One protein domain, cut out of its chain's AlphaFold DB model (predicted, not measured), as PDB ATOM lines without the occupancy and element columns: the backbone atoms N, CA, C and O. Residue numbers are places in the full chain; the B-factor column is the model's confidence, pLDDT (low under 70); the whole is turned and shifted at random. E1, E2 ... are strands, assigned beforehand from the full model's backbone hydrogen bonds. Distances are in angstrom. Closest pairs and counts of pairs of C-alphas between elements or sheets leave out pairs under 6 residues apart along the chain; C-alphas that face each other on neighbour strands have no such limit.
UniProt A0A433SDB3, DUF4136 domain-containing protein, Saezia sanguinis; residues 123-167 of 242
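This is residues 123 to 167 of the 242 residues of the protein "DUF4136 domain-containing protein" of Saezia sanguinis (UniProt A0A433SDB3). This is one long, thin loop of chain that runs out and folds back on itself, with two small two-stranded ribbons in a row: E1 beside E4 at the end where the printed part begins and ends, then E2 beside E3 farther along. Beyond E2 and E3 the loop runs on to a tip, where residues 140 to 145 stand free. The printed part has 45 residues, with no named helix and four strands in the order E1, E2, E3, E4; both sheets are antiparallel. The class is all strand, though under half of the residues, 19 of 45, are in named strands. The whole is extended, a rod spanning 54 by 15 by 9 A, with a radius of gyration of the C-alphas of 16.6 A.

Find C-alpha 123 at (192.871, 65.144, 225.672); from there E1 runs through residues 123 to 127, 13.0 A. E2 is residues 133 to 135, and E3 is residues 150 to 152, beginning at C-alpha 150 at (212.715, 91.574, 214.648). E4, residues 160 to 167, covers 19.2 A, bends by 58 degrees at residue 163 and ends at (186.271, 66.915, 226.314).

Look at E1 and E4, antiparallel at 142 degrees: N 123 and O 165 are 2.9 A apart, within hydrogen-bond range. E2 and E3 form a hairpin, antiparallel at 135 degrees, with N 133 and O 152 at 2.9 A. Past it, residues 138 to 139 pair antiparallel with residues 146 to 147. E1 and E3 are apart, as are E2 and E4.

The C-alphas of Gly 144 and Val 167 are the two farthest apart, 54.5 A. The printed part has no cut. The link from E2 to E3 is long, 14 residues. Look for low confidence, pLDDT under 70, at residue 130 and residues 154 to 157.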
ATOM      1  N   VAL A 123     192.140  65.247 226.937       91.44
ATOM      2  CA  VAL A 123     192.871  65.144 225.672       91.44
ATOM      3  C   VAL A 123     194.025  66.144 225.651       91.44
ATOM      4  O   VAL A 123     193.826  67.306 226.022       91.44
ATOM      5  N   PRO A 124     195.228  65.732 225.214       89.44
ATOM      6  CA  PRO A 124     196.354  66.643 225.100       89.44
ATOM      7  C   PRO A 124     196.080  67.665 223.996       89.44
ATOM      8  O   PRO A 124     195.651  67.315 222.893       89.44
ATOM      9  N   VAL A 125     196.331  68.935 224.290       87.25
ATOM     10  CA  VAL A 125     196.261  70.015 223.310       87.25
ATOM     11  C   VAL A 125     197.672  70.322 222.842       87.25
ATOM     12  O   VAL A 125     198.562  70.593 223.649       87.25
ATOM     13  N   TYR A 126     197.862  70.289 221.527       84.38
ATOM     14  CA  TYR A 126     199.104  70.693 220.889       84.38
ATOM     15  C   TYR A 126     198.875  71.973 220.102       84.38
ATOM     16  O   TYR A 126     197.880  72.096 219.390       84.38
ATOM     17  N   ASP A 127     199.812  72.904 220.225       78.12
ATOM     18  CA  ASP A 127     199.876  74.080 219.373       78.12
ATOM     19  C   ASP A 127     200.930  73.867 218.286       78.12
ATOM     20  O   ASP A 127     202.077  73.500 218.564       78.12
ATOM     21  N   ASN A 128     200.514  74.083 217.043       71.88
ATOM     22  CA  ASN A 128     201.355  73.956 215.858       71.88
ATOM     23  C   ASN A 128     201.976  75.300 215.444       71.88
ATOM     24  O   ASN A 128     202.792  75.330 214.525       71.88
ATOM     25  N   ALA A 129     201.598  76.404 216.098       71.38
ATOM     26  CA  ALA A 129     202.103  77.740 215.831       71.38
ATOM     27  C   ALA A 129     202.940  78.227 217.027       71.38
ATOM     28  O   ALA A 129     202.405  78.832 217.955       71.38
ATOM     29  N   PRO A 130     204.266  77.988 217.049       68.75
ATOM     30  CA  PRO A 130     205.100  78.537 218.110       68.75
ATOM     31  C   PRO A 130     204.977  80.072 218.127       68.75
ATOM     32  O   PRO A 130     204.961  80.691 217.057       68.75
ATOM     33  N   PRO A 131     204.923  80.708 219.315       71.50
ATOM     34  CA  PRO A 131     204.903  82.161 219.396       71.50
ATOM     35  C   PRO A 131     206.163  82.731 218.730       71.50
ATOM     36  O   PRO A 131     207.226  82.096 218.786       71.50
ATOM     37  N   PRO A 132     206.069  83.913 218.099       77.56
ATOM     38  CA  PRO A 132     207.222  84.524 217.463       77.56
ATOM     39  C   PRO A 132     208.314  84.772 218.508       77.56
ATOM     40  O   PRO A 132     208.044  85.211 219.626       77.56
ATOM     41  N   VAL A 133     209.562  84.485 218.144       81.00
ATOM     42  CA  VAL A 133     210.726  84.725 219.000       81.00
ATOM     43  C   VAL A 133     211.369  86.037 218.579       81.00
ATOM     44  O   VAL A 133     211.527  86.312 217.387       81.00
ATOM     45  N   LEU A 134     211.731  86.858 219.562       87.81
ATOM     46  CA  LEU A 134     212.475  88.084 219.313       87.81
ATOM     47  C   LEU A 134     213.928  87.727 219.003       87.81
ATOM     48  O   LEU A 134     214.658  87.256 219.876       87.81
ATOM     49  N   VAL A 135     214.355  87.979 217.769       86.06
ATOM     50  CA  VAL A 135     215.765  87.896 217.398       86.06
ATOM     51  C   VAL A 135     216.419  89.226 217.776       86.06
ATOM     52  O   VAL A 135     215.973  90.271 217.287       86.06
ATOM     53  N   PRO A 136     217.439  89.234 218.657       85.62
ATOM     54  CA  PRO A 136     218.141  90.460 219.004       85.62
ATOM     55  C   PRO A 136     218.858  91.018 217.774       85.62
ATOM     56  O   PRO A 136     219.394  90.268 216.954       85.62
ATOM     57  N   GLY A 137     218.859  92.345 217.645       89.06
ATOM     58  CA  GLY A 137     219.564  93.022 216.563       89.06
ATOM     59  C   GLY A 137     221.042  92.633 216.525       89.06
ATOM     60  O   GLY A 137     221.693  92.498 217.563       89.06
ATOM     61  N   TYR A 138     221.572  92.444 215.321       89.25
ATOM     62  CA  TYR A 138     222.960  92.052 215.117       89.25
ATOM     63  C   TYR A 138     223.575  92.817 213.950       89.25
ATOM     64  O   TYR A 138     222.902  93.255 213.014       89.25
ATOM     65  N   ARG A 139     224.896  92.981 214.006       89.12
ATOM     66  CA  ARG A 139     225.669  93.576 212.920       89.12
ATOM     67  C   ARG A 139     226.178  92.464 212.017       89.12
ATOM     68  O   ARG A 139     226.862  91.564 212.495       89.12
ATOM     69  N   ASN A 140     225.867  92.524 210.725       87.44
ATOM     70  CA  ASN A 140     226.382  91.544 209.774       87.44
ATOM     71  C   ASN A 140     227.906  91.737 209.620       87.44
ATOM     72  O   ASN A 140     228.336  92.833 209.247       87.44
ATOM     73  N   PRO A 141     228.730  90.712 209.903       84.94
ATOM     74  CA  PRO A 141     230.185  90.843 209.889       84.94
ATOM     75  C   PRO A 141     230.776  91.046 208.485       84.94
ATOM     76  O   PRO A 141     231.870  91.587 208.376       84.94
ATOM     77  N   TYR A 142     230.059  90.673 207.420       84.75
ATOM     78  CA  TYR A 142     230.531  90.788 206.036       84.75
ATOM     79  C   TYR A 142     230.113  92.099 205.365       84.75
ATOM     80  O   TYR A 142     230.897  92.681 204.623       84.75
ATOM     81  N   SER A 143     228.892  92.581 205.618       87.06
ATOM     82  CA  SER A 143     228.380  93.824 205.011       87.06
ATOM     83  C   SER A 143     228.467  95.045 205.932       87.06
ATOM     84  O   SER A 143     228.305  96.172 205.475       87.06
ATOM     85  N   GLY A 144     228.681  94.850 207.236       86.00
ATOM     86  CA  GLY A 144     228.693  95.922 208.236       86.00
ATOM     87  C   GLY A 144     227.325  96.564 208.507       86.00
ATOM     88  O   GLY A 144     227.240  97.482 209.326       86.00
ATOM     89  N   ILE A 145     226.263  96.086 207.851       87.69
ATOM     90  CA  ILE A 145     224.893  96.583 208.001       87.69
ATOM     91  C   ILE A 145     224.342  96.140 209.356       87.69
ATOM     92  O   ILE A 145     224.529  94.997 209.784       87.69
ATOM     93  N   TRP A 146     223.669  97.067 210.037       85.62
ATOM     94  CA  TRP A 146     222.993  96.797 211.298       85.62
ATOM     95  C   TRP A 146     221.566  96.326 211.025       85.62
ATOM     96  O   TRP A 146     220.784  97.040 210.399       85.62
ATOM     97  N   TYR A 147     221.235  95.126 211.488       87.06
ATOM     98  CA  TYR A 147     219.882  94.592 211.424       87.06
ATOM     99  C   TYR A 147     219.227  94.796 212.786       87.06
ATOM    100  O   TYR A 147     219.728  94.304 213.797       87.06
ATOM    101  N   GLY A 148     218.123  95.543 212.812       87.94
ATOM    102  CA  GLY A 148     217.343  95.759 214.028       87.94
ATOM    103  C   GLY A 148     216.703  94.477 214.554       87.94
ATOM    104  O   GLY A 148     216.561  93.484 213.831       87.94
ATOM    105  N   SER A 149     216.306  94.503 215.827       89.62
ATOM    106  CA  SER A 149     215.558  93.401 216.427       89.62
ATOM    107  C   SER A 149     214.247  93.187 215.674       89.62
ATOM    108  O   SER A 149     213.544  94.146 215.353       89.62
ATOM    109  N   HIS A 150     213.918  91.934 215.389       85.69
ATOM    110  CA  HIS A 150     212.715  91.574 214.648       85.69
ATOM    111  C   HIS A 150     212.135  90.264 215.177       85.69
ATOM    112  O   HIS A 150     212.828  89.446 215.783       85.69
ATOM    113  N   TRP A 151     210.835  90.090 214.971       84.12
ATOM    114  CA  TRP A 151     210.110  88.891 215.363       84.12
ATOM    115  C   TRP A 151     210.188  87.857 214.248       84.12
ATOM    116  O   TRP A 151     209.890  88.168 213.095       84.12
ATOM    117  N   VAL A 152     210.571  86.628 214.588       81.56
ATOM    118  CA  VAL A 152     210.627  85.513 213.638       81.56
ATOM    119  C   VAL A 152     209.772  84.373 214.166       81.56
ATOM    120  O   VAL A 152     209.889  83.991 215.329       81.56
ATOM    121  N   TYR A 153     208.925  83.812 213.305       78.12
ATOM    122  CA  TYR A 153     208.287  82.529 213.576       78.12
ATOM    123  C   TYR A 153     209.316  81.425 213.324       78.12
ATOM    124  O   TYR A 153     209.780  81.284 212.189       78.12
ATOM    125  N   PRO A 154     209.729  80.664 214.350       69.75
ATOM    126  CA  PRO A 154     210.713  79.614 214.155       69.75
ATOM    127  C   PRO A 154     210.096  78.483 213.321       69.75
ATOM    128  O   PRO A 154     209.290  77.692 213.808       69.75
ATOM    129  N   TYR A 155     210.479  78.408 212.046       63.22
ATOM    130  CA  TYR A 155     210.134  77.288 211.176       63.22
ATOM    131  C   TYR A 155     210.832  76.015 211.673       63.22
ATOM    132  O   TYR A 155     212.034  76.020 211.933       63.22
ATOM    133  N   GLY A 156     210.082  74.918 211.807       63.22
ATOM    134  CA  GLY A 156     210.624  73.607 212.186       63.22
ATOM    135  C   GLY A 156     210.543  73.257 213.675       63.22
ATOM    136  O   GLY A 156     210.986  72.178 214.062       63.22
ATOM    137  N   MET A 157     209.947  74.107 214.517       64.31
ATOM    138  CA  MET A 157     209.527  73.667 215.849       64.31
ATOM    139  C   MET A 157     208.221  72.882 215.713       64.31
ATOM    140  O   MET A 157     207.202  73.443 215.326       64.31
ATOM    141  N   GLY A 158     208.280  71.570 215.955       71.06
ATOM    142  CA  GLY A 158     207.116  70.684 215.904       71.06
ATOM    143  C   GLY A 158     206.036  71.028 216.945       71.06
ATOM    144  O   GLY A 158     206.203  71.976 217.719       71.06
ATOM    145  N   PRO A 159     204.939  70.250 216.990       77.19
ATOM    146  CA  PRO A 159     203.810  70.509 217.881       77.19
ATOM    147  C   PRO A 159     204.262  70.638 219.341       77.19
ATOM    148  O   PRO A 159     204.941  69.755 219.869       77.19
ATOM    149  N   ARG A 160     203.886  71.734 220.008       77.44
ATOM    150  CA  ARG A 160     204.189  71.967 221.426       77.44
ATOM    151  C   ARG A 160     203.001  71.569 222.288       77.44
ATOM    152  O   ARG A 160     201.890  72.029 222.050       77.44
ATOM    153  N   TYR A 161     203.243  70.739 223.298       83.94
ATOM    154  CA  TYR A 161     202.229  70.386 224.288       83.94
ATOM    155  C   TYR A 161     201.852  71.617 225.126       83.94
ATOM    156  O   TYR A 161     202.719  72.207 225.770       83.94
ATOM    157  N   MET A 162     200.573  71.997 225.107       84.12
ATOM    158  CA  MET A 162     200.034  73.173 225.808       84.12
ATOM    159  C   MET A 162     199.238  72.824 227.069       84.12
ATOM    160  O   MET A 162     198.758  73.718 227.760       84.12
ATOM    161  N   GLY A 163     199.102  71.535 227.377       88.38
ATOM    162  CA  GLY A 163     198.329  71.042 228.511       88.38
ATOM    163  C   GLY A 163     197.190  70.126 228.082       88.38
ATOM    164  O   GLY A 163     197.130  69.655 226.943       88.38
ATOM    165  N   GLU A 164     196.278  69.878 229.016       91.25
ATOM    166  CA  GLU A 164     195.127  69.013 228.796       91.25
ATOM    167  C   GLU A 164     193.835  69.819 228.684       91.25
ATOM    168  O   GLU A 164     193.629  70.814 229.381       91.25
ATOM    169  N   ARG A 165     192.934  69.363 227.817       90.50
ATOM    170  CA  ARG A 165     191.566  69.865 227.715       90.50
ATOM    171  C   ARG A 165     190.606  68.735 228.034       90.50
ATOM    172  O   ARG A 165     190.677  67.674 227.422       90.50
ATOM    173  N   LEU A 166     189.662  68.989 228.933       91.31
ATOM    174  CA  LEU A 166     188.549  68.076 229.167       91.31
ATOM    175  C   LEU A 166     187.561  68.177 228.002       91.31
ATOM    176  O   LEU A 166     187.061  69.257 227.690       91.31
ATOM    177  N   VAL A 167     187.291  67.047 227.356       90.44
ATOM    178  CA  VAL A 167     186.271  66.915 226.314       90.44
ATOM    179  C   VAL A 167     185.224  65.923 226.793       90.44
ATOM    180  O   VAL A 167     185.553  64.833 227.263       90.44
TER     181      VAL A 167